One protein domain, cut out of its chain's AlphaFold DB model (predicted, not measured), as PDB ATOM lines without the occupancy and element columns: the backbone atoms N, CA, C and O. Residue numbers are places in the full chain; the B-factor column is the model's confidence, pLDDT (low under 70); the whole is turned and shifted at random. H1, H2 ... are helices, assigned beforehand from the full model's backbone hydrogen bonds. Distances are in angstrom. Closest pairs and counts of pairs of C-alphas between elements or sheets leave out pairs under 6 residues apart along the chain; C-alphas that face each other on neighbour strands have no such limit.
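AT A GLANCE: This is residues 4 to 87 of the 87 residues of an uncharacterized protein of candidate division KSB1 bacterium 4484_188 (UniProt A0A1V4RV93). A helical hairpin of H1 and H2 lies at one end of an open, elongated chain path; H3 turns off beyond H2, and a long stretch without named elements leads to H4, alone at the far end. The printed part has 84 residues with four named helices, H1 to H4, and no named strand: all helix. It is extended, with a radius of gyration of the C-alphas of 19.8 A and spans of 55 by 29 by 25 A.

IN THESE COORDINATES: H1, residues 4 to 17, begins at C-alpha 4 (319.141, -183.301, 135.374) and measures 20.6 A. H2, residues 20 to 38, measures 26.2 A. H3 is residues 41 to 49, 12.0 A. H4, residues 77 to 86, measures 14.4 A and ends at C-alpha 86 (346.622, -214.547, 140.431).

HOW THE PARTS SIT: H1 and H2 touch, through residues 23 to 27 alone of H2, at a steep tilt of 38 degrees, opposite ways; their closest C-alphas, Leu 14 and Ala 23, are 5.1 A apart. H2 and H3 are close but not clearly touching, about perpendicular at 79 degrees; their closest C-alphas, Tyr 37 and Ile 43, are 7.4 A apart. H4 is apart from H1, H2 and H3. In H1, H2, H3 and H4 every O i to N i+4 pair is within hydrogen-bond range.

THE WHOLE: The C-alphas farthest apart, Arg 20 and Gly 74, are 55.4 A apart. The printed part has no cut. The link H3 to H4, 27 residues, is long; residues 55 to 66 stand free. pLDDT is under 70 at residues 54 to 57, 67 and 87.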
ATOM      1  N   VAL A   4     319.955-184.351 134.750       86.00
ATOM      2  CA  VAL A   4     319.141-183.301 135.374       86.00
ATOM      3  C   VAL A   4     317.932-183.874 136.123       86.00
ATOM      4  O   VAL A   4     317.641-183.440 137.239       86.00
ATOM      5  N   GLU A   5     317.231-184.853 135.549       91.12
ATOM      6  CA  GLU A   5     316.098-185.525 136.206       91.12
ATOM      7  C   GLU A   5     316.536-186.273 137.466       91.12
ATOM      8  O   GLU A   5     315.874-186.188 138.502       91.12
ATOM      9  N   THR A   6     317.687-186.941 137.399       89.31
ATOM     10  CA  THR A   6     318.260-187.683 138.529       89.31
ATOM     11  C   THR A   6     318.569-186.744 139.697       89.31
ATOM     12  O   THR A   6     318.150-186.993 140.826       89.31
ATOM     13  N   LEU A   7     319.216-185.605 139.426       92.69
ATOM     14  CA  LEU A   7     319.515-184.594 140.444       92.69
ATOM     15  C   LEU A   7     318.247-183.985 141.062       92.69
ATOM     16  O   LEU A   7     318.185-183.784 142.278       92.69
ATOM     17  N   LYS A   8     317.211-183.723 140.253       94.12
ATOM     18  CA  LYS A   8     315.909-183.253 140.756       94.12
ATOM     19  C   LYS A   8     315.278-184.273 141.704       94.12
ATOM     20  O   LYS A   8     314.801-183.888 142.774       94.12
ATOM     21  N   GLN A   9     315.312-185.553 141.337       95.19
ATOM     22  CA  GLN A   9     314.745-186.627 142.147       95.19
ATOM     23  C   GLN A   9     315.497-186.805 143.470       95.19
ATOM     24  O   GLN A   9     314.866-186.852 144.525       95.19
ATOM     25  N   ILE A  10     316.834-186.813 143.442       94.50
ATOM     26  CA  ILE A  10     317.668-186.880 144.652       94.50
ATOM     27  C   ILE A  10     317.336-185.721 145.596       94.50
ATOM     28  O   ILE A  10     317.070-185.935 146.778       94.50
ATOM     29  N   ARG A  11     317.276-184.485 145.080       94.25
ATOM     30  CA  ARG A  11     316.935-183.307 145.891       94.25
ATOM     31  C   ARG A  11     315.544-183.415 146.516       94.25
ATOM     32  O   ARG A  11     315.358-182.985 147.654       94.25
ATOM     33  N   LYS A  12     314.567-183.963 145.782       96.38
ATOM     34  CA  LYS A  12     313.207-184.200 146.288       96.38
ATOM     35  C   LYS A  12     313.219-185.200 147.447       96.38
ATOM     36  O   LYS A  12     312.612-184.914 148.471       96.38
ATOM     37  N   ILE A  13     313.942-186.313 147.307       96.94
ATOM     38  CA  ILE A  13     314.074-187.333 148.359       96.94
ATOM     39  C   ILE A  13     314.769-186.751 149.594       96.94
ATOM     40  O   ILE A  13     314.274-186.908 150.703       96.94
ATOM     41  N   LEU A  14     315.866-186.008 149.423       96.38
ATOM     42  CA  LEU A  14     316.576-185.405 150.555       96.38
ATOM     43  C   LEU A  14     315.693-184.438 151.351       96.38
ATOM     44  O   LEU A  14     315.760-184.420 152.574       96.38
ATOM     45  N   ARG A  15     314.827-183.672 150.680       96.06
ATOM     46  CA  ARG A  15     313.857-182.780 151.340       96.06
ATOM     47  C   ARG A  15     312.713-183.506 152.045       96.06
ATOM     48  O   ARG A  15     312.050-182.887 152.866       96.06
ATOM     49  N   LEU A  16     312.449-184.763 151.691       97.12
ATOM     50  CA  LEU A  16     311.465-185.593 152.382       97.12
ATOM     51  C   LEU A  16     312.011-186.078 153.732       97.12
ATOM     52  O   LEU A  16     311.254-186.205 154.685       97.12
ATOM     53  N   ILE A  17     313.315-186.356 153.793       96.88
ATOM     54  CA  ILE A  17     313.971-187.007 154.938       96.88
ATOM     55  C   ILE A  17     314.599-185.977 155.891       96.88
ATOM     56  O   ILE A  17     314.682-186.215 157.092       96.88
ATOM     57  N   TYR A  18     315.027-184.826 155.369       96.31
ATOM     58  CA  TYR A  18     315.743-183.799 156.124       96.31
ATOM     59  C   TYR A  18     315.065-182.433 156.034       96.31
ATOM     60  O   TYR A  18     314.344-182.128 155.081       96.31
ATOM     61  N   SER A  19     315.380-181.560 156.998       94.56
ATOM     62  CA  SER A  19     315.011-180.147 156.918       94.56
ATOM     63  C   SER A  19     315.579-179.512 155.644       94.56
ATOM     64  O   SER A  19     316.588-179.951 155.083       94.56
ATOM     65  N   ARG A  20     314.926-178.450 155.165       93.62
ATOM     66  CA  ARG A  20     315.261-177.806 153.885       93.62
ATOM     67  C   ARG A  20     316.735-177.394 153.785       93.62
ATOM     68  O   ARG A  20     317.313-177.514 152.704       93.62
ATOM     69  N   GLU A  21     317.309-176.907 154.880       94.75
ATOM     70  CA  GLU A  21     318.707-176.467 154.964       94.75
ATOM     71  C   GLU A  21     319.671-177.653 154.906       94.75
ATOM     72  O   GLU A  21     320.556-177.684 154.049       94.75
ATOM     73  N   VAL A  22     319.440-178.676 155.736       95.81
ATOM     74  CA  VAL A  22     320.266-179.893 155.778       95.81
ATOM     75  C   VAL A  22     320.222-180.623 154.434       95.81
ATOM     76  O   VAL A  22     321.268-180.962 153.880       95.81
ATOM     77  N   ALA A  23     319.036-180.772 153.840       96.19
ATOM     78  CA  ALA A  23     318.868-181.343 152.506       96.19
ATOM     79  C   ALA A  23     319.640-180.560 151.429       96.19
ATOM     80  O   ALA A  23     320.166-181.152 150.487       96.19
ATOM     81  N   GLY A  24     319.695-179.228 151.548       95.25
ATOM     82  CA  GLY A  24     320.446-178.364 150.639       95.25
ATOM     83  C   GLY A  24     321.954-178.589 150.729       95.25
ATOM     84  O   GLY A  24     322.604-178.729 149.692       95.25
ATOM     85  N   ASN A  25     322.483-178.677 151.951       96.56
ATOM     86  CA  ASN A  25     323.900-178.937 152.200       96.56
ATOM     87  C   ASN A  25     324.306-180.327 151.688       96.56
ATOM     88  O   ASN A  25     325.189-180.419 150.839       96.56
ATOM     89  N   ILE A  26     323.576-181.378 152.085       96.31
ATOM     90  CA  ILE A  26     323.842-182.759 151.642       96.31
ATOM     91  C   ILE A  26     323.773-182.872 150.115       96.31
ATOM     92  O   ILE A  26     324.624-183.506 149.498       96.31
ATOM     93  N   PHE A  27     322.777-182.244 149.480       96.81
ATOM     94  CA  PHE A  27     322.644-182.285 148.024       96.81
ATOM     95  C   PHE A  27     323.845-181.656 147.310       96.81
ATOM     96  O   PHE A  27     324.314-182.196 146.308       96.81
ATOM     97  N   ARG A  28     324.343-180.519 147.812       95.81
ATOM     98  CA  ARG A  28     325.529-179.855 147.257       95.81
ATOM     99  C   ARG A  28     326.760-180.747 147.388       95.81
ATOM    100  O   ARG A  28     327.467-180.931 146.401       95.81
ATOM    101  N   ASP A  29     326.978-181.317 148.566       95.50
ATOM    102  CA  ASP A  29     328.160-182.137 148.840       95.50
ATOM    103  C   ASP A  29     328.138-183.419 147.996       95.50
ATOM    104  O   ASP A  29     329.135-183.775 147.368       95.50
ATOM    105  N   LEU A  30     326.963-184.043 147.868       94.12
ATOM    106  CA  LEU A  30     326.749-185.188 146.989       94.12
ATOM    107  C   LEU A  30     326.999-184.838 145.518       94.12
ATOM    108  O   LEU A  30     327.682-185.589 144.824       94.12
ATOM    109  N   LYS A  31     326.483-183.701 145.031       93.00
ATOM    110  CA  LYS A  31     326.725-183.256 143.651       93.00
ATOM    111  C   LYS A  31     328.219-183.062 143.397       93.00
ATOM    112  O   LYS A  31     328.724-183.547 142.390       93.00
ATOM    113  N   ASN A  32     328.923-182.399 144.312       93.50
ATOM    114  CA  ASN A  32     330.364-182.185 144.194       93.50
ATOM    115  C   ASN A  32     331.114-183.520 144.126       93.50
ATOM    116  O   ASN A  32     331.982-183.699 143.275       93.50
ATOM    117  N   LEU A  33     330.735-184.480 144.970       90.12
ATOM    118  CA  LEU A  33     331.319-185.816 144.963       90.12
ATOM    119  C   LEU A  33     331.063-186.538 143.629       90.12
ATOM    120  O   LEU A  33     331.989-187.093 143.037       90.12
ATOM    121  N   MET A  34     329.836-186.474 143.110       87.50
ATOM    122  CA  MET A  34     329.491-187.026 141.796       87.50
ATOM    123  C   MET A  34     330.291-186.374 140.661       87.50
ATOM    124  O   MET A  34     330.750-187.082 139.768       87.50
ATOM    125  N   ASP A  35     330.487-185.056 140.702       88.31
ATOM    126  CA  ASP A  35     331.249-184.312 139.693       88.31
ATOM    127  C   ASP A  35     332.741-184.695 139.714       88.31
ATOM    128  O   ASP A  35     333.357-184.858 138.657       88.31
ATOM    129  N   VAL A  36     333.315-184.895 140.909       87.94
ATOM    130  CA  VAL A  36     334.707-185.345 141.089       87.94
ATOM    131  C   VAL A  36     334.895-186.762 140.544       87.94
ATOM    132  O   VAL A  36     335.781-187.000 139.719       87.94
ATOM    133  N   TYR A  37     334.051-187.710 140.955       84.19
ATOM    134  CA  TYR A  37     334.177-189.105 140.519       84.19
ATOM    135  C   TYR A  37     333.703-189.339 139.081       84.19
ATOM    136  O   TYR A  37     334.163-190.280 138.435       84.19
ATOM    137  N   GLY A  38     332.842-188.474 138.543       80.31
ATOM    138  CA  GLY A  38     332.355-188.557 137.166       80.31
ATOM    139  C   GLY A  38     333.457-188.420 136.114       80.31
ATOM    140  O   GLY A  38     333.296-188.917 135.004       80.31
ATOM    141  N   LYS A  39     334.589-187.798 136.470       85.12
ATOM    142  CA  LYS A  39     335.760-187.631 135.594       85.12
ATOM    143  C   LYS A  39     336.865-188.662 135.837       85.12
ATOM    144  O   LYS A  39     337.902-188.606 135.185       85.12
ATOM    145  N   ASN A  40     336.689-189.584 136.782       88.25
ATOM    146  CA  ASN A  40     337.721-190.558 137.114       88.25
ATOM    147  C   ASN A  40     337.860-191.608 135.997       88.25
ATOM    148  O   ASN A  40     336.912-192.340 135.706       88.25
ATOM    149  N   GLU A  41     339.052-191.724 135.407       89.25
ATOM    150  CA  GLU A  41     339.306-192.626 134.276       89.25
ATOM    151  C   GLU A  41     339.002-194.097 134.581       89.25
ATOM    152  O   GLU A  41     338.473-194.811 133.730       89.25
ATOM    153  N   ILE A  42     339.296-194.564 135.798       85.69
ATOM    154  CA  ILE A  42     339.038-195.954 136.198       85.69
ATOM    155  C   ILE A  42     337.529-196.213 136.216       85.69
ATOM    156  O   ILE A  42     337.070-197.260 135.754       85.69
ATOM    157  N   ILE A  43     336.754-195.257 136.734       81.69
ATOM    158  CA  ILE A  43     335.292-195.341 136.769       81.69
ATOM    159  C   ILE A  43     334.737-195.318 135.344       81.69
ATOM    160  O   ILE A  43     333.928-196.180 135.009       81.69
ATOM    161  N   LEU A  44     335.204-194.401 134.493       85.81
ATOM    162  CA  LEU A  44     334.774-194.307 133.095       85.81
ATOM    163  C   LEU A  44     335.055-195.601 132.319       85.81
ATOM    164  O   LEU A  44     334.131-196.160 131.735       85.81
ATOM    165  N   ARG A  45     336.275-196.150 132.411       85.69
ATOM    166  CA  ARG A  45     336.635-197.427 131.765       85.69
ATOM    167  C   ARG A  45     335.771-198.589 132.247       85.69
ATOM    168  O   ARG A  45     335.372-199.436 131.451       85.69
ATOM    169  N   LYS A  46     335.460-198.654 133.548       80.00
ATOM    170  CA  LYS A  46     334.550-199.679 134.083       80.00
ATOM    171  C   LYS A  46     333.130-199.496 133.548       80.00
ATOM    172  O   LYS A  46     332.518-200.476 133.133       80.00
ATOM    173  N   ARG A  47     332.611-198.267 133.534       80.56
ATOM    174  CA  ARG A  47     331.271-197.961 133.012       80.56
ATOM    175  C   ARG A  47     331.157-198.304 131.532       80.56
ATOM    176  O   ARG A  47     330.175-198.926 131.150       80.56
ATOM    177  N   GLU A  48     332.179-198.010 130.738       84.19
ATOM    178  CA  GLU A  48     332.253-198.401 129.328       84.19
ATOM    179  C   GLU A  48     332.285-199.928 129.163       84.19
ATOM    180  O   GLU A  48     331.430-200.489 128.472       84.19
ATOM    181  N   LYS A  49     333.193-200.617 129.875       80.81
ATOM    182  CA  LYS A  49     333.314-202.086 129.851       80.81
ATOM    183  C   LYS A  49     331.979-202.779 130.130       80.81
ATOM    184  O   LYS A  49     331.663-203.778 129.487       80.81
ATOM    185  N   TYR A  50     331.204-202.257 131.079       75.81
ATOM    186  CA  TYR A  50     329.932-202.845 131.501       75.81
ATOM    187  C   TYR A  50     328.694-202.115 130.945       75.81
ATOM    188  O   TYR A  50     327.576-202.406 131.367       75.81
ATOM    189  N   ARG A  51     328.862-201.191 129.984       79.12
ATOM    190  CA  ARG A  51     327.788-200.386 129.362       79.12
ATOM    191  C   ARG A  51     326.821-199.753 130.371       79.12
ATOM    192  O   ARG A  51     325.606-199.889 130.234       79.12
ATOM    193  N   ASP A  52     327.365-199.124 131.410       78.00
ATOM    194  CA  ASP A  52     326.621-198.502 132.518       78.00
ATOM    195  C   ASP A  52     325.679-199.448 133.286       78.00
ATOM    196  O   ASP A  52     324.849-199.001 134.079       78.00
ATOM    197  N   LYS A  53     325.810-200.763 133.093       75.12
ATOM    198  CA  LYS A  53     325.022-201.773 133.794       75.12
ATOM    199  C   LYS A  53     325.887-202.451 134.845       75.12
ATOM    200  O   LYS A  53     327.031-202.818 134.592       75.12
ATOM    201  N   VAL A  54     325.321-202.678 136.025       66.00
ATOM    202  CA  VAL A  54     325.892-203.624 136.987       66.00
ATOM    203  C   VAL A  54     325.558-205.017 136.465       66.00
ATOM    204  O   VAL A  54     324.518-205.577 136.795       66.00
ATOM    205  N   VAL A  55     326.373-205.537 135.548       61.22
ATOM    206  CA  VAL A  55     326.153-206.876 134.994       61.22
ATOM    207  C   VAL A  55     326.865-207.873 135.895       61.22
ATOM    208  O   VAL A  55     327.999-208.248 135.633       61.22
ATOM    209  N   ILE A  56     326.196-208.250 136.981       69.19
ATOM    210  CA  ILE A  56     326.419-209.551 137.611       69.19
ATOM    211  C   ILE A  56     325.498-210.504 136.851       69.19
ATOM    212  O   ILE A  56     324.279-210.319 136.847       69.19
ATOM    213  N   ASN A  57     326.068-211.458 136.131       69.50
ATOM    214  CA  ASN A  57     325.326-212.474 135.397       69.50
ATOM    215  C   ASN A  57     325.593-213.869 135.981       69.50
ATOM    216  O   ASN A  57     326.410-214.033 136.878       69.50
ATOM    217  N   GLN A  58     324.906-214.887 135.464       74.75
ATOM    218  CA  GLN A  58     324.994-216.263 135.979       74.75
ATOM    219  C   GLN A  58     326.397-216.888 135.863       74.75
ATOM    220  O   GLN A  58     326.665-217.895 136.508       74.75
ATOM    221  N   LYS A  59     327.288-216.317 135.041       77.06
ATOM    222  CA  LYS A  59     328.690-216.740 134.924       77.06
ATOM    223  C   LYS A  59     329.608-216.069 135.948       77.06
ATOM    224  O   LYS A  59     330.740-216.516 136.106       77.06
ATOM    225  N   ASP A  60     329.161-215.005 136.613       72.81
ATOM    226  CA  ASP A  60     329.979-214.283 137.584       72.81
ATOM    227  C   ASP A  60     329.886-214.962 138.956       72.81
ATOM    228  O   ASP A  60     328.801-215.147 139.505       72.81
ATOM    229  N   SER A  61     331.036-215.313 139.532       76.38
ATOM    230  CA  SER A  61     331.146-215.778 140.919       76.38
ATOM    231  C   SER A  61     331.818-214.696 141.756       76.38
ATOM    232  O   SER A  61     332.925-214.263 141.441       76.38
ATOM    233  N   ILE A  62     331.144-214.244 142.815       80.31
ATOM    234  CA  ILE A  62     331.653-213.209 143.719       80.31
ATOM    235  C   ILE A  62     331.900-213.844 145.083       80.31
ATOM    236  O   ILE A  62     330.968-214.321 145.726       80.31
ATOM    237  N   LEU A  63     333.151-213.812 145.537       80.19
ATOM    238  CA  LEU A  63     333.522-214.179 146.898       80.19
ATOM    239  C   LEU A  63     333.622-212.908 147.747       80.19
ATOM    240  O   LEU A  63     334.494-212.072 147.514       80.19
ATOM    241  N   ILE A  64     332.737-212.769 148.735       82.88
ATOM    242  CA  ILE A  64     332.855-211.756 149.789       82.88
ATOM    243  C   ILE A  64     333.392-212.474 151.019       82.88
ATOM    244  O   ILE A  64     332.732-213.359 151.555       82.88
ATOM    245  N   THR A  65     334.598-212.115 151.444       80.25
ATOM    246  CA  THR A  65     335.248-212.732 152.599       80.25
ATOM    247  C   THR A  65     336.045-211.704 153.388       80.25
ATOM    248  O   THR A  65     336.352-210.622 152.878       80.25
ATOM    249  N   TYR A  66     336.390-212.032 154.630       79.69
ATOM    250  CA  TYR A  66     337.295-211.211 155.423       79.69
ATOM    251  C   TYR A  66     338.742-211.428 154.978       79.69
ATOM    252  O   TYR A  66     339.142-212.543 154.643       79.69
ATOM    253  N   ALA A  67     339.544-210.365 154.973       69.69
ATOM    254  CA  ALA A  67     340.919-210.433 154.479       69.69
ATOM    255  C   ALA A  67     341.815-211.394 155.287       69.69
ATOM    256  O   ALA A  67     342.781-211.921 154.747       69.69
ATOM    257  N   ASP A  68     341.492-211.631 156.557       74.75
ATOM    258  CA  ASP A  68     342.192-212.533 157.479       74.75
ATOM    259  C   ASP A  68     341.813-214.015 157.307       74.75
ATOM    260  O   ASP A  68     342.561-214.891 157.731       74.75
ATOM    261  N   THR A  69     340.696-214.320 156.640       82.56
ATOM    262  CA  THR A  69     340.300-215.711 156.340       82.56
ATOM    263  C   THR A  69     341.114-216.335 155.203       82.56
ATOM    264  O   THR A  69     341.266-217.555 155.153       82.56
ATOM    265  N   ILE A  70     341.681-215.516 154.310       82.19
ATOM    266  CA  ILE A  70     342.646-215.947 153.291       82.19
ATOM    267  C   ILE A  70     344.043-215.720 153.870       82.19
ATOM    268  O   ILE A  70     344.626-214.646 153.721       82.19
ATOM    269  N   TYR A  71     344.577-216.734 154.551       85.50
ATOM    270  CA  TYR A  71     345.864-216.641 155.234       85.50
ATOM    271  C   TYR A  71     346.805-217.791 154.876       85.50
ATOM    272  O   TYR A  71     346.399-218.886 154.482       85.50
ATOM    273  N   ARG A  72     348.099-217.526 155.045       85.94
ATOM    274  CA  ARG A  72     349.169-218.517 154.994       85.94
ATOM    275  C   ARG A  72     350.191-218.171 156.071       85.94
ATOM    276  O   ARG A  72     350.594-217.017 156.201       85.94
ATOM    277  N   ASN A  73     350.615-219.171 156.842       88.38
ATOM    278  CA  ASN A  73     351.612-218.974 157.893       88.38
ATOM    279  C   ASN A  73     352.908-218.389 157.314       88.38
ATOM    280  O   ASN A  73     353.437-218.901 156.328       88.38
ATOM    281  N   GLY A  74     353.409-217.322 157.940       90.00
ATOM    282  CA  GLY A  74     354.633-216.632 157.520       90.00
ATOM    283  C   GLY A  74     354.461-215.639 156.364       90.00
ATOM    284  O   GLY A  74     355.457-215.085 155.907       90.00
ATOM    285  N   GLU A  75     353.234-215.378 155.899       89.25
ATOM    286  CA  GLU A  75     352.957-214.449 154.799       89.25
ATOM    287  C   GLU A  75     352.051-213.287 155.239       89.25
ATOM    288  O   GLU A  75     351.167-213.441 156.081       89.25
ATOM    289  N   LYS A  76     352.267-212.090 154.672       88.44
ATOM    290  CA  LYS A  76     351.409-210.928 154.946       88.44
ATOM    291  C   LYS A  76     350.037-211.107 154.269       88.44
ATOM    292  O   LYS A  76     350.016-211.407 153.076       88.44
ATOM    293  N   PRO A  77     348.909-210.782 154.933       84.50
ATOM    294  CA  PRO A  77     347.562-211.019 154.394       84.50
ATOM    295  C   PRO A  77     347.312-210.475 152.976       84.50
ATOM    296  O   PRO A  77     346.772-211.172 152.124       84.50
ATOM    297  N   LEU A  78     347.768-209.253 152.668       83.88
ATOM    298  CA  LEU A  78     347.601-208.672 151.325       83.88
ATOM    299  C   LEU A  78     348.416-209.397 150.241       83.88
ATOM    300  O   LEU A  78     348.009-209.409 149.080       83.88
ATOM    301  N   GLN A  79     349.552-210.003 150.599       87.06
ATOM    302  CA  GLN A  79     350.343-210.817 149.671       87.06
ATOM    303  C   GLN A  79     349.657-212.160 149.419       87.06
ATOM    304  O   GLN A  79     349.514-212.552 148.261       87.06
ATOM    305  N   THR A  80     349.139-212.803 150.470       87.88
ATOM    306  CA  THR A  80     348.346-214.033 150.338       87.88
ATOM    307  C   THR A  80     347.102-213.804 149.473       87.88
ATOM    308  O   THR A  80     346.835-214.594 148.567       87.88
ATOM    309  N   LEU A  81     346.390-212.685 149.666       84.69
ATOM    310  CA  LEU A  81     345.248-212.306 148.827       84.69
ATOM    311  C   LEU A  81     345.654-212.100 147.360       84.69
ATOM    312  O   LEU A  81     344.986-212.604 146.459       84.69
ATOM    313  N   LEU A  82     346.764-211.402 147.101       86.31
ATOM    314  CA  LEU A  82     347.267-211.210 145.739       86.31
ATOM    315  C   LEU A  82     347.604-212.547 145.062       86.31
ATOM    316  O   LEU A  82     347.303-212.725 143.883       86.31
ATOM    317  N   HIS A  83     348.216-213.483 145.789       88.75
ATOM    318  CA  HIS A  83     348.508-214.820 145.273       88.75
ATOM    319  C   HIS A  83     347.243-215.621 144.977       88.75
ATOM    320  O   HIS A  83     347.188-216.285 143.944       88.75
ATOM    321  N   PHE A  84     346.228-215.527 145.838       85.50
ATOM    322  CA  PHE A  84     344.919-216.127 145.598       85.50
ATOM    323  C   PHE A  84     344.269-215.579 144.317       85.50
ATOM    324  O   PHE A  84     343.761-216.355 143.522       85.50
ATOM    325  N   MET A  85     344.355-214.266 144.073       82.69
ATOM    326  CA  MET A  85     343.763-213.620 142.890       82.69
ATOM    327  C   MET A  85     344.520-213.850 141.571       82.69
ATOM    328  O   MET A  85     343.983-213.548 140.507       82.69
ATOM    329  N   LYS A  86     345.783-214.293 141.621       86.31
ATOM    330  CA  LYS A  86     346.622-214.547 140.431       86.31
ATOM    331  C   LYS A  86     346.536-215.984 139.911       86.31
ATOM    332  O   LYS A  86     347.102-216.259 138.854       86.31
ATOM    333  N   LYS A  87     345.921-216.884 140.675       64.69
ATOM    334  CA  LYS A  87     345.643-218.262 140.267       64.69
ATOM    335  C   LYS A  87     344.277-218.349 139.607       64.69
ATOM    336  O   LYS A  87     344.159-219.205 138.709       64.69
TER     337      LYS A  87